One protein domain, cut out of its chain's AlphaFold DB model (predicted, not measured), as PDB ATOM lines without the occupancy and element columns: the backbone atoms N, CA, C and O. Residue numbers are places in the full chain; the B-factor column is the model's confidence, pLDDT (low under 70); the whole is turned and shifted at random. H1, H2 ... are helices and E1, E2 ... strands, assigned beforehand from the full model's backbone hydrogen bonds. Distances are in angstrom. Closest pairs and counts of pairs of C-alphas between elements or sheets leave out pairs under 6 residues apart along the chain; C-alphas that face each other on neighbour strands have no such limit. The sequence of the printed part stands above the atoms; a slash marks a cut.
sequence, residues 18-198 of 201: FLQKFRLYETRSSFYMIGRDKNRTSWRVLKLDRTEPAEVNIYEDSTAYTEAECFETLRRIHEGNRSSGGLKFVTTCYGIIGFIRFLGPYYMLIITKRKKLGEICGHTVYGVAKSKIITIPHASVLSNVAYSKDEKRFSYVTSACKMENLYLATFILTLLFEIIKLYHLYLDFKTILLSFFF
ATOM      1  N   PHE A  18    -114.728 141.475  79.277       67.50
ATOM      2  CA  PHE A  18    -113.283 141.425  79.427       67.50
ATOM      3  C   PHE A  18    -112.878 141.598  80.890       67.50
ATOM      4  O   PHE A  18    -113.388 142.447  81.634       67.50
ATOM      5  N   LEU A  19    -111.915 140.785  81.315       77.62
ATOM      6  CA  LEU A  19    -111.350 140.867  82.654       77.62
ATOM      7  C   LEU A  19    -110.490 142.129  82.757       77.62
ATOM      8  O   LEU A  19    -109.567 142.343  81.976       77.62
ATOM      9  N   GLN A  20    -110.782 142.984  83.736       78.06
ATOM     10  CA  GLN A  20    -110.123 144.289  83.866       78.06
ATOM     11  C   GLN A  20    -109.126 144.365  85.013       78.06
ATOM     12  O   GLN A  20    -108.245 145.232  85.025       78.06
ATOM     13  N   LYS A  21    -109.317 143.534  86.038       86.81
ATOM     14  CA  LYS A  21    -108.544 143.612  87.271       86.81
ATOM     15  C   LYS A  21    -108.278 142.219  87.798       86.81
ATOM     16  O   LYS A  21    -109.190 141.404  87.904       86.81
ATOM     17  N   PHE A  22    -107.034 142.003  88.192       92.19
ATOM     18  CA  PHE A  22    -106.548 140.712  88.628       92.19
ATOM     19  C   PHE A  22    -105.968 140.813  90.034       92.19
ATOM     20  O   PHE A  22    -105.345 141.815  90.407       92.19
ATOM     21  N   ARG A  23    -106.180 139.774  90.837       94.38
ATOM     22  CA  ARG A  23    -105.543 139.594  92.144       94.38
ATOM     23  C   ARG A  23    -104.635 138.384  92.052       94.38
ATOM     24  O   ARG A  23    -105.106 137.291  91.762       94.38
ATOM     25  N   LEU A  24    -103.350 138.600  92.299       95.31
ATOM     26  CA  LEU A  24    -102.359 137.543  92.335       95.31
ATOM     27  C   LEU A  24    -102.167 137.074  93.775       95.31
ATOM     28  O   LEU A  24    -101.900 137.879  94.676       95.31
ATOM     29  N   TYR A  25    -102.254 135.768  93.952       95.75
ATOM     30  CA  TYR A  25    -101.972 135.059  95.183       95.75
ATOM     31  C   TYR A  25    -100.873 134.035  94.955       95.75
ATOM     32  O   TYR A  25    -100.659 133.569  93.835       95.75
ATOM     33  N   GLU A  26    -100.202 133.663  96.031       94.31
ATOM     34  CA  GLU A  26     -99.195 132.620  96.023       94.31
ATOM     35  C   GLU A  26     -99.424 131.604  97.131       94.31
ATOM     36  O   GLU A  26     -99.930 131.903  98.212       94.31
ATOM     37  N   THR A  27     -98.991 130.394  96.833       93.81
ATOM     38  CA  THR A  27     -98.699 129.330  97.784       93.81
ATOM     39  C   THR A  27     -97.235 128.933  97.595       93.81
ATOM     40  O   THR A  27     -96.531 129.474  96.730       93.81
ATOM     41  N   ARG A  28     -96.767 127.960  98.380       89.56
ATOM     42  CA  ARG A  28     -95.412 127.420  98.230       89.56
ATOM     43  C   ARG A  28     -95.160 126.821  96.838       89.56
ATOM     44  O   ARG A  28     -94.053 126.956  96.331       89.56
ATOM     45  N   SER A  29     -96.161 126.186  96.230       89.00
ATOM     46  CA  SER A  29     -96.024 125.411  94.987       89.00
ATOM     47  C   SER A  29     -96.737 126.015  93.777       89.00
ATOM     48  O   SER A  29     -96.510 125.571  92.660       89.00
ATOM     49  N   SER A  30     -97.603 127.013  93.944       92.00
ATOM     50  CA  SER A  30     -98.357 127.586  92.821       92.00
ATOM     51  C   SER A  30     -98.687 129.063  93.027       92.00
ATOM     52  O   SER A  30     -98.881 129.517  94.158       92.00
ATOM     53  N   PHE A  31     -98.798 129.802  91.927       93.25
ATOM     54  CA  PHE A  31     -99.465 131.099  91.877       93.25
ATOM     55  C   PHE A  31    -100.908 130.935  91.398       93.25
ATOM     56  O   PHE A  31    -101.209 130.083  90.566       93.25
ATOM     57  N   TYR A  32    -101.791 131.787  91.911       93.75
ATOM     58  CA  TYR A  32    -103.200 131.835  91.536       93.75
ATOM     59  C   TYR A  32    -103.558 133.267  91.164       93.75
ATOM     60  O   TYR A  32    -103.396 134.182  91.972       93.75
ATOM     61  N   MET A  33    -104.042 133.474  89.946       92.56
ATOM     62  CA  MET A  33    -104.493 134.770  89.469       92.56
ATOM     63  C   MET A  33    -106.004 134.762  89.293       92.56
ATOM     64  O   MET A  33    -106.551 133.976  88.530       92.56
ATOM     65  N   ILE A  34    -106.667 135.663  90.007       92.31
ATOM     66  CA  ILE A  34    -108.120 135.794  90.006       92.31
ATOM     67  C   ILE A  34    -108.479 137.039  89.220       92.31
ATOM     68  O   ILE A  34    -108.218 138.154  89.681       92.31
ATOM     69  N   GLY A  35    -109.028 136.844  88.028       90.94
ATOM     70  CA  GLY A  35    -109.517 137.908  87.169       90.94
ATOM     71  C   GLY A  35    -110.989 138.180  87.414       90.94
ATOM     72  O   GLY A  35    -111.767 137.257  87.642       90.94
ATOM     73  N   ARG A  36    -111.368 139.454  87.343       86.44
ATOM     74  CA  ARG A  36    -112.769 139.875  87.329       86.44
ATOM     75  C   ARG A  36    -113.019 140.935  86.272       86.44
ATOM     76  O   ARG A  36    -112.141 141.761  85.982       86.44
ATOM     77  N   ASP A  37    -114.227 140.928  85.743       84.56
ATOM     78  CA  ASP A  37    -114.717 141.942  84.823       84.56
ATOM     79  C   ASP A  37    -115.054 143.264  85.555       84.56
ATOM     80  O   ASP A  37    -114.899 143.411  86.781       84.56
ATOM     81  N   LYS A  38    -115.477 144.273  84.784       81.94
ATOM     82  CA  LYS A  38    -115.841 145.598  85.309       81.94
ATOM     83  C   LYS A  38    -117.048 145.525  86.242       81.94
ATOM     84  O   LYS A  38    -117.037 146.182  87.288       81.94
ATOM     85  N   ASN A  39    -118.034 144.711  85.875       83.38
ATOM     86  CA  ASN A  39    -119.333 144.630  86.533       83.38
ATOM     87  C   ASN A  39    -119.332 143.613  87.684       83.38
ATOM     88  O   ASN A  39    -120.304 143.545  88.428       83.38
ATOM     89  N   ARG A  40    -118.217 142.889  87.885       82.12
ATOM     90  CA  ARG A  40    -118.037 141.830  88.896       82.12
ATOM     91  C   ARG A  40    -119.003 140.657  88.723       82.12
ATOM     92  O   ARG A  40    -119.252 139.927  89.680       82.12
ATOM     93  N   THR A  41    -119.520 140.480  87.518       80.94
ATOM     94  CA  THR A  41    -120.436 139.399  87.162       80.94
ATOM     95  C   THR A  41    -119.689 138.135  86.767       80.94
ATOM     96  O   THR A  41    -120.230 137.046  86.923       80.94
ATOM     97  N   SER A  42    -118.445 138.265  86.299       80.06
ATOM     98  CA  SER A  42    -117.660 137.149  85.779       80.06
ATOM     99  C   SER A  42    -116.299 137.093  86.454       80.06
ATOM    100  O   SER A  42    -115.515 138.048  86.393       80.06
ATOM    101  N   TRP A  43    -116.000 135.948  87.065       86.00
ATOM    102  CA  TRP A  43    -114.711 135.676  87.684       86.00
ATOM    103  C   TRP A  43    -114.033 134.492  87.003       86.00
ATOM    104  O   TRP A  43    -114.682 133.503  86.661       86.00
ATOM    105  N   ARG A  44    -112.716 134.597  86.810       86.94
ATOM    106  CA  ARG A  44    -111.881 133.518  86.268       86.94
ATOM    107  C   ARG A  44    -110.662 133.280  87.135       86.94
ATOM    108  O   ARG A  44    -110.110 134.219  87.718       86.94
ATOM    109  N   VAL A  45    -110.223 132.029  87.163       89.06
ATOM    110  CA  VAL A  45    -109.062 131.584  87.927       89.06
ATOM    111  C   VAL A  45    -108.020 131.025  86.967       89.06
ATOM    112  O   VAL A  45    -108.297 130.145  86.161       89.06
ATOM    113  N   LEU A  46    -106.800 131.533  87.078       90.25
ATOM    114  CA  LEU A  46    -105.630 131.000  86.397       90.25
ATOM    115  C   LEU A  46    -104.661 130.478  87.449       90.25
ATOM    116  O   LEU A  46    -104.332 131.184  88.404       90.25
ATOM    117  N   LYS A  47    -104.195 129.246  87.272       91.75
ATOM    118  CA  LYS A  47    -103.186 128.623  88.126       91.75
ATOM    119  C   LYS A  47    -101.873 128.526  87.362       91.75
ATOM    120  O   LYS A  47    -101.846 128.118  86.207       91.75
ATOM    121  N   LEU A  48    -100.781 128.868  88.029       90.50
ATOM    122  CA  LEU A  48     -99.428 128.712  87.516       90.50
ATOM    123  C   LEU A  48     -98.624 127.855  88.488       90.50
ATOM    124  O   LEU A  48     -98.602 128.133  89.690       90.50
ATOM    125  N   ASP A  49     -97.973 126.818  87.976       88.12
ATOM    126  CA  ASP A  49     -97.143 125.922  88.779       88.12
ATOM    127  C   ASP A  49     -95.743 126.518  89.024       88.12
ATOM    128  O   ASP A  49     -95.153 127.136  88.138       88.12
ATOM    129  N   ARG A  50     -95.220 126.363  90.245       85.81
ATOM    130  CA  ARG A  50     -93.884 126.823  90.675       85.81
ATOM    131  C   ARG A  50     -92.910 125.670  90.934       85.81
ATOM    132  O   ARG A  50     -91.796 125.925  91.397       85.81
ATOM    133  N   THR A  51     -93.351 124.428  90.756       78.06
ATOM    134  CA  THR A  51     -92.571 123.234  91.108       78.06
ATOM    135  C   THR A  51     -91.539 122.868  90.051       78.06
ATOM    136  O   THR A  51     -90.472 122.383  90.414       78.06
ATOM    137  N   GLU A  52     -91.810 123.172  88.782       72.38
ATOM    138  CA  GLU A  52     -90.896 122.912  87.673       72.38
ATOM    139  C   GLU A  52     -89.979 124.130  87.425       72.38
ATOM    140  O   GLU A  52     -90.466 125.215  87.092       72.38
ATOM    141  N   PRO A  53     -88.650 124.014  87.611       67.50
ATOM    142  CA  PRO A  53     -87.721 125.111  87.336       67.50
ATOM    143  C   PRO A  53     -87.516 125.382  85.839       67.50
ATOM    144  O   PRO A  53     -87.129 126.501  85.481       67.50
ATOM    145  N   ALA A  54     -87.720 124.384  84.972       66.00
ATOM    146  CA  ALA A  54     -87.365 124.469  83.559       66.00
ATOM    147  C   ALA A  54     -88.518 124.876  82.631       66.00
ATOM    148  O   ALA A  54     -88.241 125.299  81.509       66.00
ATOM    149  N   GLU A  55     -89.769 124.815  83.082       69.88
ATOM    150  CA  GLU A  55     -90.951 125.104  82.268       69.88
ATOM    151  C   GLU A  55     -92.012 125.855  83.074       69.88
ATOM    152  O   GLU A  55     -92.189 125.638  84.273       69.88
ATOM    153  N   VAL A  56     -92.740 126.754  82.407       74.31
ATOM    154  CA  VAL A  56     -93.856 127.483  83.017       74.31
ATOM    155  C   VAL A  56     -95.156 126.817  82.601       74.31
ATOM    156  O   VAL A  56     -95.628 127.008  81.483       74.31
ATOM    157  N   ASN A  57     -95.748 126.070  83.528       79.19
ATOM    158  CA  ASN A  57     -97.039 125.424  83.324       79.19
ATOM    159  C   ASN A  57     -98.172 126.334  83.804       79.19
ATOM    160  O   ASN A  57     -98.265 126.672  84.990       79.19
ATOM    161  N   ILE A  58     -99.024 126.741  82.863       82.06
ATOM    162  CA  ILE A  58    -100.174 127.616  83.096       82.06
ATOM    163  C   ILE A  58    -101.440 126.834  82.788       82.06
ATOM    164  O   ILE A  58    -101.592 126.290  81.698       82.06
ATOM    165  N   TYR A  59    -102.359 126.832  83.743       81.50
ATOM    166  CA  TYR A  59    -103.657 126.192  83.629       81.50
ATOM    167  C   TYR A  59    -104.731 127.269  83.782       81.50
ATOM    168  O   TYR A  59    -104.879 127.860  84.855       81.50
ATOM    169  N   GLU A  60    -105.450 127.558  82.699       77.44
ATOM    170  CA  GLU A  60    -106.679 128.349  82.769       77.44
ATOM    171  C   GLU A  60    -107.833 127.419  83.137       77.44
ATOM    172  O   GLU A  60    -108.032 126.381  82.507       77.44
ATOM    173  N   ASP A  61    -108.586 127.799  84.163       76.50
ATOM    174  CA  ASP A  61    -109.861 127.164  84.446       76.50
ATOM    175  C   ASP A  61    -110.933 127.806  83.559       76.50
ATOM    176  O   ASP A  61    -111.206 129.005  83.667       76.50
ATOM    177  N   SER A  62    -111.521 127.016  82.661       69.19
ATOM    178  CA  SER A  62    -112.587 127.469  81.762       69.19
ATOM    179  C   SER A  62    -113.919 127.703  82.480       69.19
ATOM    180  O   SER A  62    -114.852 128.244  81.880       69.19
ATOM    181  N   THR A  63    -114.017 127.336  83.759       76.75
ATOM    182  CA  THR A  63    -115.207 127.539  84.580       76.75
ATOM    183  C   THR A  63    -115.398 129.025  84.885       76.75
ATOM    184  O   THR A  63    -114.514 129.696  85.423       76.75
ATOM    185  N   ALA A  64    -116.576 129.554  84.557       75.81
ATOM    186  CA  ALA A  64    -116.988 130.873  85.012       75.81
ATOM    187  C   ALA A  64    -117.448 130.767  86.471       75.81
ATOM    188  O   ALA A  64    -118.367 130.012  86.776       75.81
ATOM    189  N   TYR A  65    -116.813 131.529  87.356       83.94
ATOM    190  CA  TYR A  65    -117.137 131.547  88.778       83.94
ATOM    191  C   TYR A  65    -117.978 132.772  89.141       83.94
ATOM    192  O   TYR A  65    -117.762 133.877  88.626       83.94
ATOM    193  N   THR A  66    -118.875 132.599  90.107       88.12
ATOM    194  CA  THR A  66    -119.451 133.704  90.883       88.12
ATOM    195  C   THR A  66    -118.463 134.204  91.943       88.12
ATOM    196  O   THR A  66    -117.486 133.533  92.286       88.12
ATOM    197  N   GLU A  67    -118.717 135.384  92.520       87.56
ATOM    198  CA  GLU A  67    -117.870 135.933  93.594       87.56
ATOM    199  C   GLU A  67    -117.794 134.988  94.807       87.56
ATOM    200  O   GLU A  67    -116.712 134.782  95.365       87.56
ATOM    201  N   ALA A  68    -118.919 134.369  95.181       90.38
ATOM    202  CA  ALA A  68    -118.999 133.449  96.313       90.38
ATOM    203  C   ALA A  68    -118.212 132.152  96.066       90.38
ATOM    204  O   ALA A  68    -117.446 131.722  96.930       90.38
ATOM    205  N   GLU A  69    -118.335 131.556  94.877       91.25
ATOM    206  CA  GLU A  69    -117.591 130.340  94.521       91.25
ATOM    207  C   GLU A  69    -116.090 130.608  94.409       91.25
ATOM    208  O   GLU A  69    -115.276 129.792  94.850       91.25
ATOM    209  N   CYS A  70    -115.705 131.775  93.880       90.31
ATOM    210  CA  CYS A  70    -114.314 132.213  93.875       90.31
ATOM    211  C   CYS A  70    -113.771 132.340  95.299       90.31
ATOM    212  O   CYS A  70    -112.684 131.841  95.591       90.31
ATOM    213  N   PHE A  71    -114.513 132.993  96.196       91.12
ATOM    214  CA  PHE A  71    -114.107 133.135  97.593       91.12
ATOM    215  C   PHE A  71    -113.917 131.773  98.267       91.12
ATOM    216  O   PHE A  71    -112.891 131.532  98.904       91.12
ATOM    217  N   GLU A  72    -114.867 130.865  98.070       94.25
ATOM    218  CA  GLU A  72    -114.817 129.531  98.653       94.25
ATOM    219  C   GLU A  72    -113.673 128.686  98.071       94.25
ATOM    220  O   GLU A  72    -112.963 127.993  98.799       94.25
ATOM    221  N   THR A  73    -113.399 128.821  96.773       92.56
ATOM    222  CA  THR A  73    -112.232 128.206  96.127       92.56
ATOM    223  C   THR A  73    -110.926 128.688  96.755       92.56
ATOM    224  O   THR A  73    -110.078 127.877  97.135       92.56
ATOM    225  N   LEU A  74    -110.765 130.003  96.934       93.56
ATOM    226  CA  LEU A  74    -109.580 130.569  97.587       93.56
ATOM    227  C   LEU A  74    -109.439 130.095  99.036       93.56
ATOM    228  O   LEU A  74    -108.322 129.824  99.483       93.56
ATOM    229  N   ARG A  75    -110.556 129.968  99.759       95.38
ATOM    230  CA  ARG A  75    -110.576 129.453 101.131       95.38
ATOM    231  C   ARG A  75    -110.084 128.011 101.196       95.38
ATOM    232  O   ARG A  75    -109.177 127.722 101.974       95.38
ATOM    233  N   ARG A  76    -110.605 127.129 100.342       96.00
ATOM    234  CA  ARG A  76    -110.178 125.721 100.277       96.00
ATOM    235  C   ARG A  76    -108.699 125.590  99.929       96.00
ATOM    236  O   ARG A  76    -107.987 124.809 100.554       96.00
ATOM    237  N   ILE A  77    -108.208 126.402  98.987       95.12
ATOM    238  CA  ILE A  77    -106.777 126.448  98.653       95.12
ATOM    239  C   ILE A  77    -105.953 126.896  99.868       95.12
ATOM    240  O   ILE A  77    -104.901 126.311 100.139       95.12
ATOM    241  N   HIS A  78    -106.410 127.910 100.607       96.31
ATOM    242  CA  HIS A  78    -105.733 128.381 101.813       96.31
ATOM    243  C   HIS A  78    -105.653 127.288 102.884       96.31
ATOM    244  O   HIS A  78    -104.568 127.024 103.404       96.31
ATOM    245  N   GLU A  79    -106.775 126.637 103.182       96.50
ATOM    246  CA  GLU A  79    -106.866 125.572 104.181       96.50
ATOM    247  C   GLU A  79    -106.016 124.354 103.786       96.50
ATOM    248  O   GLU A  79    -105.227 123.872 104.601       96.50
ATOM    249  N   GLY A  80    -106.065 123.930 102.517       95.75
ATOM    250  CA  GLY A  80    -105.247 122.829 101.997       95.75
ATOM    251  C   GLY A  80    -103.739 123.103 102.013       95.75
ATOM    252  O   GLY A  80    -102.940 122.173 102.074       95.75
ATOM    253  N   ASN A  81    -103.328 124.375 102.019       94.88
ATOM    254  CA  ASN A  81    -101.923 124.784 102.092       94.88
ATOM    255  C   ASN A  81    -101.509 125.289 103.480       94.88
ATOM    256  O   ASN A  81    -100.420 125.842 103.631       94.88
ATOM    257  N   ARG A  82    -102.339 125.119 104.516       94.38
ATOM    258  CA  ARG A  82    -102.090 125.700 105.845       94.38
ATOM    259  C   ARG A  82    -100.743 125.280 106.444       94.38
ATOM    260  O   ARG A  82    -100.058 126.114 107.030       94.38
ATOM    261  N   SER A  83    -100.321 124.033 106.222       93.50
ATOM    262  CA  SER A  83     -99.020 123.503 106.668       93.50
ATOM    263  C   SER A  83     -97.812 124.176 106.002       93.50
ATOM    264  O   SER A  83     -96.727 124.194 106.575       93.50
ATOM    265  N   SER A  84     -97.988 124.764 104.814       89.69
ATOM    266  CA  SER A  84     -96.946 125.473 104.061       89.69
ATOM    267  C   SER A  84     -97.077 127.003 104.131       89.69
ATOM    268  O   SER A  84     -96.402 127.724 103.393       89.69
ATOM    269  N   GLY A  85     -97.913 127.512 105.045       91.12
ATOM    270  CA  GLY A  85     -98.149 128.944 105.248       91.12
ATOM    271  C   GLY A  85     -99.383 129.498 104.531       91.12
ATOM    272  O   GLY A  85     -99.586 130.712 104.549       91.12
ATOM    273  N   GLY A  86    -100.198 128.628 103.932       94.31
ATOM    274  CA  GLY A  86    -101.479 128.957 103.318       94.31
ATOM    275  C   GLY A  86    -101.368 129.740 102.009       94.31
ATOM    276  O   GLY A  86    -100.293 129.945 101.445       94.31
ATOM    277  N   LEU A  87    -102.526 130.190 101.531       96.19
ATOM    278  CA  LEU A  87    -102.638 131.118 100.409       96.19
ATOM    279  C   LEU A  87    -102.348 132.549 100.880       96.19
ATOM    280  O   LEU A  87    -102.984 133.025 101.824       96.19
ATOM    281  N   LYS A  88    -101.435 133.241 100.196       95.19
ATOM    282  CA  LYS A  88    -101.007 134.609 100.511       95.19
ATOM    283  C   LYS A  88    -101.299 135.550  99.355       95.19
ATOM    284  O   LYS A  88    -101.109 135.205  98.195       95.19
ATOM    285  N   PHE A  89    -101.746 136.761  99.662       95.75
ATOM    286  CA  PHE A  89    -101.942 137.795  98.650       95.75
ATOM    287  C   PHE A  89    -100.608 138.456  98.284       95.75
ATOM    288  O   PHE A  89     -99.883 138.908  99.166       95.75
ATOM    289  N   VAL A  90    -100.316 138.553  96.985       93.81
ATOM    290  CA  VAL A  90     -99.063 139.131  96.476       93.81
ATOM    291  C   VAL A  90     -99.266 140.569  96.021       93.81
ATOM    292  O   VAL A  90     -98.559 141.478  96.456       93.81
ATOM    293  N   THR A  91    -100.189 140.786  95.082       95.12
ATOM    294  CA  THR A  91    -100.497 142.118  94.552       95.12
ATOM    295  C   THR A  91    -101.768 142.101  93.714       95.12
ATOM    296  O   THR A  91    -102.221 141.068  93.228       95.12
ATOM    297  N   THR A  92    -102.329 143.284  93.495       94.50
ATOM    298  CA  THR A  92    -103.271 143.519  92.399       94.50
ATOM    299  C   THR A  92    -102.497 143.882  91.134       94.50
ATOM    300  O   THR A  92    -101.471 144.567  91.211       94.50
ATOM    301  N   CYS A  93    -102.993 143.446  89.981       91.56
ATOM    302  CA  CYS A  93    -102.458 143.783  88.668       91.56
ATOM    303  C   CYS A  93    -103.576 143.981  87.632       91.56
ATOM    304  O   CYS A  93    -104.753 143.714  87.888       91.56
ATOM    305  N   TYR A  94    -103.198 144.509  86.473       84.56
ATOM    306  CA  TYR A  94    -104.073 144.760  85.324       84.56
ATOM    307  C   TYR A  94    -103.808 143.797  84.161       84.56
ATOM    308  O   TYR A  94    -104.514 143.854  83.165       84.56
ATOM    309  N   GLY A  95    -102.797 142.937  84.286       82.19
ATOM    310  CA  GLY A  95    -102.439 141.942  83.283       82.19
ATOM    311  C   GLY A  95    -101.029 141.393  83.497       82.19
ATOM    312  O   GLY A  95    -100.213 141.999  84.207       82.19
ATOM    313  N   ILE A  96    -100.763 140.249  82.873       83.75
ATOM    314  CA  ILE A  96     -99.424 139.680  82.704       83.75
ATOM    315  C   ILE A  96     -98.897 140.175  81.355       83.75
ATOM    316  O   ILE A  96     -99.596 140.081  80.354       83.75
ATOM    317  N   ILE A  97     -97.684 140.728  81.337       80.38
ATOM    318  CA  ILE A  97     -96.999 141.128  80.098       80.38
ATOM    319  C   ILE A  97     -96.390 139.893  79.436       80.38
ATOM    320  O   ILE A  97     -96.479 139.729  78.226       80.38
ATOM    321  N   GLY A  98     -95.770 139.027  80.237       77.81
ATOM    322  CA  GLY A  98     -95.182 137.785  79.761       77.81
ATOM    323  C   GLY A  98     -94.283 137.128  80.797       77.81
ATOM    324  O   GLY A  98     -94.155 137.592  81.938       77.81
ATOM    325  N   PHE A  99     -93.646 136.048  80.359       79.12
ATOM    326  CA  PHE A  99     -92.693 135.270  81.134       79.12
ATOM    327  C   PHE A  99     -91.327 135.347  80.469       79.12
ATOM    328  O   PHE A  99     -91.215 135.184  79.258       79.12
ATOM    329  N   ILE A 100     -90.295 135.619  81.259       74.88
ATOM    330  CA  ILE A 100     -88.929 135.790  80.767       74.88
ATOM    331  C   ILE A 100     -88.026 134.847  81.551       74.88
ATOM    332  O   ILE A 100     -88.103 134.792  82.778       74.88
ATOM    333  N   ARG A 101     -87.166 134.111  80.850       72.00
ATOM    334  CA  ARG A 101     -86.125 133.271  81.444       72.00
ATOM    335  C   ARG A 101     -84.766 133.845  81.074       72.00
ATOM    336  O   ARG A 101     -84.500 134.091  79.903       72.00
ATOM    337  N   PHE A 102     -83.922 134.050  82.078       67.75
ATOM    338  CA  PHE A 102     -82.513 134.403  81.881       67.75
ATOM    339  C   PHE A 102     -81.634 133.170  82.144       67.75
ATOM    340  O   PHE A 102     -82.039 132.045  81.872       67.75
ATOM    341  N   LEU A 103     -80.449 133.359  82.726       61.16
ATOM    342  CA  LEU A 103     -79.528 132.287  83.126       61.16
ATOM    343  C   LEU A 103     -79.968 131.521  84.393       61.16
ATOM    344  O   LEU A 103     -79.201 130.731  84.932       61.16
ATOM    345  N   GLY A 104     -81.175 131.771  84.899       68.38
ATOM    346  CA  GLY A 104     -81.661 131.229  86.168       68.38
ATOM    347  C   GLY A 104     -83.170 130.964  86.134       68.38
ATOM    348  O   GLY A 104     -83.637 130.319  85.191       68.38
ATOM    349  N   PRO A 105     -83.945 131.430  87.134       74.50
ATOM    350  CA  PRO A 105     -85.379 131.164  87.197       74.50
ATOM    351  C   PRO A 105     -86.181 131.850  86.084       74.50
ATOM    352  O   PRO A 105     -85.743 132.831  85.478       74.50
ATOM    353  N   TYR A 106     -87.413 131.376  85.884       77.56
ATOM    354  CA  TYR A 106     -88.437 132.137  85.173       77.56
ATOM    355  C   TYR A 106     -88.938 133.313  86.007       77.56
ATOM    356  O   TYR A 106     -89.142 133.221  87.221       77.56
ATOM    357  N   TYR A 107     -89.207 134.408  85.313       78.88
ATOM    358  CA  TYR A 107     -89.739 135.640  85.856       78.88
ATOM    359  C   TYR A 107     -91.068 135.960  85.189       78.88
ATOM    360  O   TYR A 107     -91.177 135.964  83.966       78.88
ATOM    361  N   MET A 108     -92.074 136.275  85.992       82.81
ATOM    362  CA  MET A 108     -93.365 136.773  85.545       82.81
ATOM    363  C   MET A 108     -93.371 138.300  85.619       82.81
ATOM    364  O   MET A 108     -93.197 138.880  86.695       82.81
ATOM    365  N   LEU A 109     -93.596 138.956  84.484       81.06
ATOM    366  CA  LEU A 109     -93.716 140.409  84.393       81.06
ATOM    367  C   LEU A 109     -95.199 140.797  84.371       81.06
ATOM    368  O   LEU A 109     -95.950 140.366  83.501       81.06
ATOM    369  N   ILE A 110     -95.623 141.637  85.315       84.00
ATOM    370  CA  ILE A 110     -97.027 142.049  85.476       84.00
ATOM    371  C   ILE A 110     -97.189 143.568  85.508       84.00
ATOM    372  O   ILE A 110     -96.308 144.295  85.974       84.00
ATOM    373  N   ILE A 111     -98.355 144.059  85.085       85.06
ATOM    374  CA  ILE A 111     -98.734 145.478  85.153       85.06
ATOM    375  C   ILE A 111     -99.417 145.742  86.492       85.06
ATOM    376  O   ILE A 111    -100.510 145.246  86.740       85.06
ATOM    377  N   THR A 112     -98.822 146.564  87.354       87.25
ATOM    378  CA  THR A 112     -99.400 146.906  88.672       87.25
ATOM    379  C   THR A 112    -100.090 148.264  88.688       87.25
ATOM    380  O   THR A 112    -100.976 148.487  89.512       87.25
ATOM    381  N   LYS A 113     -99.728 149.167  87.771       86.00
ATOM    382  CA  LYS A 113    -100.438 150.430  87.544       86.00
ATOM    383  C   LYS A 113    -100.533 150.720  86.054       86.00
ATOM    384  O   LYS A 113     -99.565 150.528  85.320       86.00
ATOM    385  N   ARG A 114    -101.679 151.252  85.640       82.88
ATOM    386  CA  ARG A 114    -101.931 151.754  84.289       82.88
ATOM    387  C   ARG A 114    -102.457 153.189  84.348       82.88
ATOM    388  O   ARG A 114    -103.101 153.550  85.331       82.88
ATOM    389  N   LYS A 115    -102.184 153.991  83.323       83.19
ATOM    390  CA  LYS A 115    -102.661 155.375  83.169       83.19
ATOM    391  C   LYS A 115    -103.546 155.444  81.925       83.19
ATOM    392  O   LYS A 115    -103.125 154.960  80.880       83.19
ATOM    393  N   LYS A 116    -104.752 156.019  82.023       82.94
ATOM    394  CA  LYS A 116    -105.577 156.303  80.834       82.94
ATOM    395  C   LYS A 116    -104.818 157.314  79.973       82.94
ATOM    396  O   LYS A 116    -104.431 158.366  80.480       82.94
ATOM    397  N   LEU A 117    -104.555 156.956  78.722       78.75
ATOM    398  CA  LEU A 117    -103.892 157.828  77.748       78.75
ATOM    399  C   LEU A 117    -104.912 158.558  76.882       78.75
ATOM    400  O   LEU A 117    -104.685 159.699  76.506       78.75
ATOM    401  N   GLY A 118    -106.045 157.915  76.617       74.12
ATOM    402  CA  GLY A 118    -107.097 158.484  75.797       74.12
ATOM    403  C   GLY A 118    -108.197 157.476  75.525       74.12
ATOM    404  O   GLY A 118    -108.320 156.454  76.210       74.12
ATOM    405  N   GLU A 119    -109.001 157.790  74.527       78.38
ATOM    406  CA  GLU A 119    -110.114 156.977  74.073       78.38
ATOM    407  C   GLU A 119    -110.159 157.040  72.551       78.38
ATOM    408  O   GLU A 119    -110.032 158.121  71.980       78.38
ATOM    409  N   ILE A 120    -110.276 155.883  71.908       71.44
ATOM    410  CA  ILE A 120    -110.352 155.764  70.453       71.44
ATOM    411  C   ILE A 120    -111.628 154.984  70.160       71.44
ATOM    412  O   ILE A 120    -111.748 153.838  70.580       71.44
ATOM    413  N   CYS A 121    -112.591 155.616  69.488       75.31
ATOM    414  CA  CYS A 121    -113.871 154.995  69.121       75.31
ATOM    415  C   CYS A 121    -114.607 154.327  70.305       75.31
ATOM    416  O   CYS A 121    -115.125 153.229  70.164       75.31
ATOM    417  N   GLY A 122    -114.604 154.946  71.493       71.00
ATOM    418  CA  GLY A 122    -115.224 154.385  72.706       71.00
ATOM    419  C   GLY A 122    -114.357 153.372  73.472       71.00
ATOM    420  O   GLY A 122    -114.652 153.036  74.619       71.00
ATOM    421  N   HIS A 123    -113.227 152.937  72.906       70.00
ATOM    422  CA  HIS A 123    -112.280 152.055  73.583       70.00
ATOM    423  C   HIS A 123    -111.255 152.873  74.363       70.00
ATOM    424  O   HIS A 123    -110.509 153.689  73.815       70.00
ATOM    425  N   THR A 124    -111.188 152.654  75.677       72.12
ATOM    426  CA  THR A 124    -110.206 153.348  76.514       72.12
ATOM    427  C   THR A 124    -108.814 152.746  76.335       72.12
ATOM    428  O   THR A 124    -108.585 151.585  76.670       72.12
ATOM    429  N   VAL A 125    -107.857 153.575  75.921       77.00
ATOM    430  CA  VAL A 125    -106.451 153.187  75.776       77.00
ATOM    431  C   VAL A 125    -105.691 153.484  77.067       77.00
ATOM    432  O   VAL A 125    -105.739 154.596  77.606       77.00
ATOM    433  N   TYR A 126    -104.952 152.489  77.562       78.81
ATOM    434  CA  TYR A 126    -104.151 152.592  78.779       78.81
ATOM    435  C   TYR A 126    -102.663 152.370  78.500       78.81
ATOM    436  O   TYR A 126    -102.282 151.413  77.837       78.81
ATOM    437  N   GLY A 127    -101.816 153.207  79.093       76.94
ATOM    438  CA  GLY A 127    -100.373 152.999  79.173       76.94
ATOM    439  C   GLY A 127     -99.990 152.308  80.479       76.94
ATOM    440  O   GLY A 127    -100.655 152.484  81.505       76.94
ATOM    441  N   VAL A 128     -98.898 151.545  80.481       81.69
ATOM    442  CA  VAL A 128     -98.346 150.960  81.713       81.69
ATOM    443  C   VAL A 128     -97.616 152.050  82.488       81.69
ATOM    444  O   VAL A 128     -96.617 152.589  82.032       81.69
ATOM    445  N   ALA A 129     -98.103 152.357  83.686       81.75
ATOM    446  CA  ALA A 129     -97.474 153.330  84.577       81.75
ATOM    447  C   ALA A 129     -96.503 152.665  85.563       81.75
ATOM    448  O   ALA A 129     -95.576 153.299  86.061       81.75
ATOM    449  N   LYS A 130     -96.739 151.392  85.907       83.75
ATOM    450  CA  LYS A 130     -95.848 150.612  86.769       83.75
ATOM    451  C   LYS A 130     -95.970 149.130  86.458       83.75
ATOM    452  O   LYS A 130     -97.078 148.589  86.438       83.75
ATOM    453  N   SER A 131     -94.835 148.463  86.326       81.75
ATOM    454  CA  SER A 131     -94.733 147.009  86.248       81.75
ATOM    455  C   SER A 131     -94.053 146.435  87.496       81.75
ATOM    456  O   SER A 131     -93.502 147.166  88.325       81.75
ATOM    457  N   LYS A 132     -94.161 145.121  87.677       82.00
ATOM    458  CA  LYS A 132     -93.457 144.366  88.717       82.00
ATOM    459  C   LYS A 132     -92.982 143.045  88.120       82.00
ATOM    460  O   LYS A 132     -93.728 142.423  87.370       82.00
ATOM    461  N   ILE A 133     -91.771 142.633  88.478       80.62
ATOM    462  CA  ILE A 133     -91.243 141.304  88.167       80.62
ATOM    463  C   ILE A 133     -91.392 140.410  89.398       80.62
ATOM    464  O   ILE A 133     -91.139 140.851  90.521       80.62
ATOM    465  N   ILE A 134     -91.837 139.173  89.185       84.62
ATOM    466  CA  ILE A 134     -92.019 138.155  90.220       84.62
ATOM    467  C   ILE A 134     -91.295 136.884  89.786       84.62
ATOM    468  O   ILE A 134     -91.561 136.358  88.711       84.62
ATOM    469  N   THR A 135     -90.400 136.379  90.627       84.94
ATOM    470  CA  THR A 135     -89.718 135.101  90.392       84.94
ATOM    471  C   THR A 135     -90.705 133.945  90.547       84.94
ATOM    472  O   THR A 135     -91.417 133.866  91.554       84.94
ATOM    473  N   ILE A 136     -90.758 133.060  89.550       83.88
ATOM    474  CA  ILE A 136     -91.714 131.952  89.515       83.88
ATOM    475  C   ILE A 136     -91.293 130.804  90.440       83.88
ATOM    476  O   ILE A 136     -92.044 130.522  91.380       83.88
ATOM    477  N   PRO A 137     -90.125 130.156  90.259       78.25
ATOM    478  CA  PRO A 137     -89.747 129.031  91.106       78.25
ATOM    479  C   PRO A 137     -89.620 129.449  92.570       78.25
ATOM    480  O   PRO A 137     -89.157 130.549  92.890       78.25
ATOM    481  N   HIS A 138     -90.055 128.578  93.480       70.31
ATOM    482  CA  HIS A 138     -89.880 128.826  94.908       70.31
ATOM    483  C   HIS A 138     -88.392 128.736  95.283       70.31
ATOM    484  O   HIS A 138     -87.659 127.921  94.728       70.31
ATOM    485  N   ALA A 139     -87.949 129.515  96.277       65.81
ATOM    486  CA  ALA A 139     -86.546 129.553  96.707       65.81
ATOM    487  C   ALA A 139     -85.971 128.167  97.065       65.81
ATOM    488  O   ALA A 139     -84.787 127.924  96.882       65.81
ATOM    489  N   SER A 140     -86.815 127.237  97.520       62.91
ATOM    490  CA  SER A 140     -86.409 125.855  97.818       62.91
ATOM    491  C   SER A 140     -86.165 124.977  96.586       62.91
ATOM    492  O   SER A 140     -85.514 123.951  96.717       62.91
ATOM    493  N   VAL A 141     -86.726 125.332  95.425       60.78
ATOM    494  CA  VAL A 141     -86.529 124.628  94.140       60.78
ATOM    495  C   VAL A 141     -85.243 125.115  93.459       60.78
ATOM    496  O   VAL A 141     -84.640 124.418  92.652       60.78
ATOM    497  N   LEU A 142     -84.774 126.304  93.838       64.69
ATOM    498  CA  LEU A 142     -83.558 126.931  93.337       64.69
ATOM    499  C   LEU A 142     -82.297 126.416  94.055       64.69
ATOM    500  O   LEU A 142     -81.533 127.196  94.624       64.69
ATOM    501  N   SER A 143     -82.054 125.104  94.061       56.41
ATOM    502  CA  SER A 143     -80.778 124.571  94.557       56.41
ATOM    503  C   SER A 143     -79.627 124.879  93.577       56.41
ATOM    504  O   SER A 143     -79.741 124.655  92.376       56.41
ATOM    505  N   ASN A 144     -78.514 125.396  94.114       53.56
ATOM    506  CA  ASN A 144     -77.196 125.680  93.507       53.56
ATOM    507  C   ASN A 144     -77.030 126.757  92.410       53.56
ATOM    508  O   ASN A 144     -75.916 127.258  92.282       53.56
ATOM    509  N   VAL A 145     -78.061 127.189  91.673       50.66
ATOM    510  CA  VAL A 145     -77.875 128.189  90.582       50.66
ATOM    511  C   VAL A 145     -78.240 129.632  90.990       50.66
ATOM    512  O   VAL A 145     -77.647 130.588  90.496       50.66
ATOM    513  N   ALA A 146     -79.151 129.817  91.953       47.75
ATOM    514  CA  ALA A 146     -79.740 131.123  92.307       47.75
ATOM    515  C   ALA A 146     -78.908 132.015  93.256       47.75
ATOM    516  O   ALA A 146     -79.419 132.940  93.886       47.75
ATOM    517  N   TYR A 147     -77.611 131.734  93.391       49.69
ATOM    518  CA  TYR A 147     -76.674 132.551  94.175       49.69
ATOM    519  C   TYR A 147     -75.457 133.008  93.363       49.69
ATOM    520  O   TYR A 147     -74.453 133.442  93.931       49.69
ATOM    521  N   SER A 148     -75.540 132.978  92.030       53.78
ATOM    522  CA  SER A 148     -74.579 133.704  91.201       53.78
ATOM    523  C   SER A 148     -74.708 135.217  91.455       53.78
ATOM    524  O   SER A 148     -75.808 135.768  91.543       53.78
ATOM    525  N   LYS A 149     -73.570 135.920  91.549       52.47
ATOM    526  CA  LYS A 149     -73.498 137.391  91.668       52.47
ATOM    527  C   LYS A 149     -74.235 138.117  90.525       52.47
ATOM    528  O   LYS A 149     -74.604 139.281  90.694       52.47
ATOM    529  N   ASP A 150     -74.503 137.432  89.415       52.06
ATOM    530  CA  ASP A 150     -75.150 137.982  88.221       52.06
ATOM    531  C   ASP A 150     -76.662 138.218  88.398       52.06
ATOM    532  O   ASP A 150     -77.201 139.191  87.868       52.06
ATOM    533  N   GLU A 151     -77.359 137.414  89.213       53.50
ATOM    534  CA  GLU A 151     -78.813 137.551  89.421       53.50
ATOM    535  C   GLU A 151     -79.163 138.811  90.234       53.50
ATOM    536  O   GLU A 151     -80.097 139.552  89.908       53.50
ATOM    537  N   LYS A 152     -78.339 139.141  91.240       51.09
ATOM    538  CA  LYS A 152     -78.460 140.402  91.998       51.09
ATOM    539  C   LYS A 152     -78.256 141.622  91.099       51.09
ATOM    540  O   LYS A 152     -78.927 142.638  91.283       51.09
ATOM    541  N   ARG A 153     -77.373 141.512  90.100       52.59
ATOM    542  CA  ARG A 153     -77.130 142.569  89.114       52.59
ATOM    543  C   ARG A 153     -78.349 142.772  88.213       52.59
ATOM    544  O   ARG A 153     -78.675 143.915  87.918       52.59
ATOM    545  N   PHE A 154     -79.080 141.711  87.862       51.50
ATOM    546  CA  PHE A 154     -80.321 141.824  87.090       51.50
ATOM    547  C   PHE A 154     -81.488 142.397  87.907       51.50
ATOM    548  O   PHE A 154     -82.200 143.277  87.427       51.50
ATOM    549  N   SER A 155     -81.659 141.977  89.166       47.84
ATOM    550  CA  SER A 155     -82.631 142.597  90.083       47.84
ATOM    551  C   SER A 155     -82.372 144.103  90.246       47.84
ATOM    552  O   SER A 155     -83.309 144.906  90.210       47.84
ATOM    553  N   TYR A 156     -81.096 144.497  90.330       46.56
ATOM    554  CA  TYR A 156     -80.676 145.897  90.369       46.56
ATOM    555  C   TYR A 156     -80.947 146.629  89.048       46.56
ATOM    556  O   TYR A 156     -81.580 147.679  89.073       46.56
ATOM    557  N   VAL A 157     -80.555 146.069  87.898       47.88
ATOM    558  CA  VAL A 157     -80.812 146.662  86.569       47.88
ATOM    559  C   VAL A 157     -82.308 146.784  86.295       47.88
ATOM    560  O   VAL A 157     -82.731 147.784  85.739       47.88
ATOM    561  N   THR A 158     -83.129 145.839  86.744       46.50
ATOM    562  CA  THR A 158     -84.593 145.908  86.609       46.50
ATOM    563  C   THR A 158     -85.205 146.927  87.575       46.50
ATOM    564  O   THR A 158     -86.157 147.619  87.233       46.50
ATOM    565  N   SER A 159     -84.663 147.056  88.789       45.34
ATOM    566  CA  SER A 159     -85.112 148.076  89.747       45.34
ATOM    567  C   SER A 159     -84.704 149.490  89.315       45.34
ATOM    568  O   SER A 159     -85.451 150.439  89.561       45.34
ATOM    569  N   ALA A 160     -83.543 149.621  88.664       42.50
ATOM    570  CA  ALA A 160     -83.031 150.852  88.068       42.50
ATOM    571  C   ALA A 160     -83.755 151.183  86.755       42.50
ATOM    572  O   ALA A 160     -84.153 152.324  86.545       42.50
ATOM    573  N   CYS A 161     -84.047 150.174  85.933       43.06
ATOM    574  CA  CYS A 161     -84.970 150.239  84.806       43.06
ATOM    575  C   CYS A 161     -86.414 150.155  85.324       43.06
ATOM    576  O   CYS A 161     -87.227 149.326  84.913       43.06
ATOM    577  N   LYS A 162     -86.766 151.055  86.251       41.31
ATOM    578  CA  LYS A 162     -88.138 151.554  86.301       41.31
ATOM    579  C   LYS A 162     -88.383 152.091  84.907       41.31
ATOM    580  O   LYS A 162     -87.802 153.099  84.536       41.31
ATOM    581  N   MET A 163     -89.147 151.330  84.134       45.19
ATOM    582  CA  MET A 163     -89.458 151.597  82.737       45.19
ATOM    583  C   MET A 163     -90.208 152.930  82.657       45.19
ATOM    584  O   MET A 163     -91.436 152.971  82.615       45.19
ATOM    585  N   GLU A 164     -89.465 154.031  82.696       44.62
ATOM    586  CA  GLU A 164     -89.904 155.354  82.301       44.62
ATOM    587  C   GLU A 164     -90.083 155.304  80.791       44.62
ATOM    588  O   GLU A 164     -89.163 155.566  80.032       44.62
ATOM    589  N   ASN A 165     -91.278 154.886  80.376       45.16
ATOM    590  CA  ASN A 165     -91.920 155.159  79.089       45.16
ATOM    591  C   ASN A 165     -91.209 154.748  77.776       45.16
ATOM    592  O   ASN A 165     -91.894 154.686  76.760       45.16
ATOM    593  N   LEU A 166     -89.914 154.419  77.735       38.75
ATOM    594  CA  LEU A 166     -89.192 154.276  76.464       38.75
ATOM    595  C   LEU A 166     -89.302 152.886  75.828       38.75
ATOM    596  O   LEU A 166     -89.398 152.785  74.609       38.75
ATOM    597  N   TYR A 167     -89.360 151.817  76.622       43.88
ATOM    598  CA  TYR A 167     -89.344 150.451  76.081       43.88
ATOM    599  C   TYR A 167     -90.718 149.900  75.708       43.88
ATOM    600  O   TYR A 167     -90.802 148.956  74.936       43.88
ATOM    601  N   LEU A 168     -91.806 150.475  76.221       43.50
ATOM    602  CA  LEU A 168     -93.151 150.092  75.784       43.50
ATOM    603  C   LEU A 168     -93.495 150.674  74.424       43.50
ATOM    604  O   LEU A 168     -94.183 150.009  73.667       43.50
ATOM    605  N   ALA A 169     -92.987 151.858  74.081       39.12
ATOM    606  CA  ALA A 169     -93.119 152.379  72.727       39.12
ATOM    607  C   ALA A 169     -92.374 151.479  71.733       39.12
ATOM    608  O   ALA A 169     -92.949 151.097  70.721       39.12
ATOM    609  N   THR A 170     -91.148 151.052  72.062       41.09
ATOM    610  CA  THR A 170     -90.410 150.081  71.242       41.09
ATOM    611  C   THR A 170     -91.100 148.725  71.239       41.09
ATOM    612  O   THR A 170     -91.285 148.186  70.166       41.09
ATOM    613  N   PHE A 171     -91.567 148.192  72.368       46.69
ATOM    614  CA  PHE A 171     -92.256 146.897  72.423       46.69
ATOM    615  C   PHE A 171     -93.613 146.911  71.705       46.69
ATOM    616  O   PHE A 171     -93.950 145.929  71.063       46.69
ATOM    617  N   ILE A 172     -94.362 148.020  71.739       51.22
ATOM    618  CA  ILE A 172     -95.603 148.204  70.969       51.22
ATOM    619  C   ILE A 172     -95.294 148.387  69.478       51.22
ATOM    620  O   ILE A 172     -95.987 147.796  68.662       51.22
ATOM    621  N   LEU A 173     -94.244 149.130  69.104       42.38
ATOM    622  CA  LEU A 173     -93.767 149.221  67.714       42.38
ATOM    623  C   LEU A 173     -93.249 147.874  67.197       42.38
ATOM    624  O   LEU A 173     -93.498 147.543  66.047       42.38
ATOM    625  N   THR A 174     -92.588 147.086  68.050       48.12
ATOM    626  CA  THR A 174     -92.104 145.736  67.729       48.12
ATOM    627  C   THR A 174     -93.283 144.774  67.636       48.12
ATOM    628  O   THR A 174     -93.360 144.027  66.684       48.12
ATOM    629  N   LEU A 175     -94.270 144.847  68.537       47.12
ATOM    630  CA  LEU A 175     -95.517 144.080  68.441       47.12
ATOM    631  C   LEU A 175     -96.322 144.450  67.193       47.12
ATOM    632  O   LEU A 175     -96.844 143.558  66.545       47.12
ATOM    633  N   LEU A 176     -96.399 145.727  66.812       47.56
ATOM    634  CA  LEU A 176     -97.012 146.152  65.550       47.56
ATOM    635  C   LEU A 176     -96.237 145.604  64.341       47.56
ATOM    636  O   LEU A 176     -96.860 145.093  63.416       47.56
ATOM    637  N   PHE A 177     -94.901 145.637  64.364       44.38
ATOM    638  CA  PHE A 177     -94.060 145.063  63.305       44.38
ATOM    639  C   PHE A 177     -94.179 143.534  63.212       44.38
ATOM    640  O   PHE A 177     -94.274 142.987  62.114       44.38
ATOM    641  N   GLU A 178     -94.222 142.838  64.345       44.41
ATOM    642  CA  GLU A 178     -94.381 141.387  64.410       44.41
ATOM    643  C   GLU A 178     -95.810 140.959  64.077       44.41
ATOM    644  O   GLU A 178     -95.961 139.934  63.433       44.41
ATOM    645  N   ILE A 179     -96.848 141.739  64.404       49.94
ATOM    646  CA  ILE A 179     -98.234 141.491  63.959       49.94
ATOM    647  C   ILE A 179     -98.346 141.638  62.431       49.94
ATOM    648  O   ILE A 179     -99.005 140.819  61.791       49.94
ATOM    649  N   ILE A 180     -97.646 142.611  61.828       47.53
ATOM    650  CA  ILE A 180     -97.565 142.771  60.362       47.53
ATOM    651  C   ILE A 180     -96.816 141.589  59.714       47.53
ATOM    652  O   ILE A 180     -97.233 141.106  58.661       47.53
ATOM    653  N   LYS A 181     -95.759 141.059  60.350       38.56
ATOM    654  CA  LYS A 181     -95.061 139.840  59.888       38.56
ATOM    655  C   LYS A 181     -95.866 138.554  60.120       38.56
ATOM    656  O   LYS A 181     -95.841 137.670  59.271       38.56
ATOM    657  N   LEU A 182     -96.587 138.445  61.237       41.72
ATOM    658  CA  LEU A 182     -97.408 137.288  61.619       41.72
ATOM    659  C   LEU A 182     -98.619 137.113  60.701       41.72
ATOM    660  O   LEU A 182     -99.000 135.979  60.437       41.72
ATOM    661  N   TYR A 183     -99.171 138.195  60.141       50.06
ATOM    662  CA  TYR A 183    -100.180 138.100  59.076       50.06
ATOM    663  C   TYR A 183     -99.628 137.449  57.798       50.06
ATOM    664  O   TYR A 183    -100.367 136.798  57.065       50.06
ATOM    665  N   HIS A 184     -98.324 137.589  57.546       44.31
ATOM    666  CA  HIS A 184     -97.646 137.013  56.386       44.31
ATOM    667  C   HIS A 184     -97.068 135.606  56.650       44.31
ATOM    668  O   HIS A 184     -96.714 134.908  55.701       44.31
ATOM    669  N   LEU A 185     -96.992 135.184  57.921       40.03
ATOM    670  CA  LEU A 185     -96.437 133.905  58.391       40.03
ATOM    671  C   LEU A 185     -97.474 133.100  59.206       40.03
ATOM    672  O   LEU A 185     -97.139 132.404  60.163       40.03
ATOM    673  N   TYR A 186     -98.754 133.239  58.855       38.97
ATOM    674  CA  TYR A 186     -99.886 132.556  59.485       38.97
ATOM    675  C   TYR A 186     -99.993 131.103  58.990       38.97
ATOM    676  O   TYR A 186    -100.960 130.720  58.344       38.97
ATOM    677  N   LEU A 187     -98.980 130.286  59.261       44.34
ATOM    678  CA  LEU A 187     -99.072 128.826  59.246       44.34
ATOM    679  C   LEU A 187     -98.059 128.296  60.278       44.34
ATOM    680  O   LEU A 187     -96.872 128.573  60.166       44.34
ATOM    681  N   ASP A 188     -98.549 127.557  61.280       41.34
ATOM    682  CA  ASP A 188     -97.795 126.642  62.165       41.34
ATOM    683  C   ASP A 188     -97.330 127.028  63.590       41.34
ATOM    684  O   ASP A 188     -96.499 126.312  64.144       41.34
ATOM    685  N   PHE A 189     -97.923 127.992  64.316       33.41
ATOM    686  CA  PHE A 189     -97.742 128.014  65.791       33.41
ATOM    687  C   PHE A 189     -99.033 128.234  66.604       33.41
ATOM    688  O   PHE A 189     -99.597 129.321  66.678       33.41
ATOM    689  N   LYS A 190     -99.478 127.136  67.238       31.39
ATOM    690  CA  LYS A 190    -100.593 126.942  68.190       31.39
ATOM    691  C   LYS A 190    -100.989 128.167  69.050       31.39
ATOM    692  O   LYS A 190    -100.460 128.395  70.133       31.39
ATOM    693  N   THR A 191    -102.010 128.880  68.580       39.69
ATOM    694  CA  THR A 191    -103.292 129.360  69.166       39.69
ATOM    695  C   THR A 191    -103.509 129.604  70.681       39.69
ATOM    696  O   THR A 191    -104.514 130.217  71.023       39.69
ATOM    697  N   ILE A 192    -102.645 129.227  71.626       38.09
ATOM    698  CA  ILE A 192    -103.010 129.299  73.065       38.09
ATOM    699  C   ILE A 192    -102.732 130.675  73.705       38.09
ATOM    700  O   ILE A 192    -103.424 131.064  74.641       38.09
ATOM    701  N   LEU A 193    -101.793 131.474  73.182       36.66
ATOM    702  CA  LEU A 193    -101.521 132.820  73.725       36.66
ATOM    703  C   LEU A 193    -102.410 133.929  73.130       36.66
ATOM    704  O   LEU A 193    -102.561 134.993  73.732       36.66
ATOM    705  N   LEU A 194    -103.000 133.691  71.957       33.47
ATOM    706  CA  LEU A 194    -103.796 134.688  71.232       33.47
ATOM    707  C   LEU A 194    -105.206 134.862  71.811       33.47
ATOM    708  O   LEU A 194    -105.740 135.966  71.739       33.47
ATOM    709  N   SER A 195    -105.775 133.843  72.465       30.77
ATOM    710  CA  SER A 195    -107.074 133.978  73.146       30.77
ATOM    711  C   SER A 195    -107.008 134.940  74.340       30.77
ATOM    712  O   SER A 195    -107.958 135.680  74.590       30.77
ATOM    713  N   PHE A 196    -105.864 135.009  75.030       34.72
ATOM    714  CA  PHE A 196    -105.661 135.932  76.152       34.72
ATOM    715  C   PHE A 196    -105.456 137.385  75.708       34.72
ATOM    716  O   PHE A 196    -105.864 138.303  76.418       34.72
ATOM    717  N   PHE A 197    -104.851 137.605  74.536       35.62
ATOM    718  CA  PHE A 197    -104.658 138.946  73.978       35.62
ATOM    719  C   PHE A 197    -105.931 139.498  73.326       35.62
ATOM    720  O   PHE A 197    -106.234 140.675  73.507       35.62
ATOM    721  N   PHE A 198    -106.716 138.659  72.640       30.41
ATOM    722  CA  PHE A 198    -107.973 139.095  72.017       30.41
ATOM    723  C   PHE A 198    -109.115 139.313  73.005       30.41
ATOM    724  O   PHE A 198    -110.043 140.042  72.689       30.41
TER     725      PHE A 198
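Overview. This is residues 18 to 198 of the 201 residues of a protein of Arabidopsis thaliana (UniProt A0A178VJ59). A strongly twisted five-strand sheet has helix H1 over one face; a second, three-strand sheet, E6 to E8, stands partly face to face with it on the side away from H1. The long hairpin of E7 and E8 belongs to this second sheet and bends along its length, and after it come helices H2, H3 and H4, with residues 170 to 195, of which 170 to 184 belong to H3, sticking out. The printed part has 181 residues, in the order E1 E2 E3 E4 H1 E5 E6 E7 E8 H2 H3 H4, mixed helices and strands. The sheets, E4 E3 E2 E1 E5 and E6 E7 E8, are antiparallel. The whole is compact, with a radius of gyration of the C-alphas of 18.0 A and spans of 50 by 46 by 35 A.

Along the chain. E1, residues 19 to 26, begins at C-alpha 19 (-111.350, 140.867, 82.654). E2 holds residues 30 to 37, 23.2 A long, E3 43 to 49, 20.1 A, and E4 58 to 60. H1, residues 67 to 80, is 20.0 A long. E5 is residues 88 to 93 and E6 95 to 101. E7, residues 106 to 120, is 35.4 A long and bends by 74 degrees at residue 117; E8, 123 to 135, is 32.8 A and bends by 62 degrees at 129. H2 is 149 to 160, H3 166 to 184, 27.8 A, and H4 194 to 198, ending at C-alpha 198 (-107.973, 139.095, 72.017).

Arrangement. E1 to E4 form a meander, each strand the antiparallel neighbour of the one before; N 23 and O 34 are 2.8 A apart, N 33 and O 46 2.8 A, N 59 and O 47 2.8 A. E5 is an edge strand beside E1, with N 24 and O 91 at 2.9 A. H1 is on this sheet at a height of 9.8 A, along the strands, at 8 degrees to E2 on the local plane. E6 to E8 form a second meander, with N 100 and O 107 at 2.9 A and N 110 and O 132 at 2.9 A. The two sheets form a sandwich, two sheets face to face, 11.4 A between the centres of the parts that face each other. The closest C-alphas of E5 and E7, Cys 93 and Thr 112, are 4.4 A apart. H2 only grazes the second sheet, with residues 155 to 159. The closest C-alphas of E8 and H3, Val 128 and Leu 168, are 7.9 A apart. H4 is apart from H3. Every O i to N i+4 pair is within hydrogen-bond range in H1 and H4, 7 of 8 in H2 and 13 of 15 in H3.

Size, cuts and confidence. The C-alphas farthest apart, Cys 121 and Asn 144, are 52.9 A apart. The printed part has no cut; E8 to H2 is a long link. Mean pLDDT of the printed part is 71.3, and residues 139 to 198 are among those under 70.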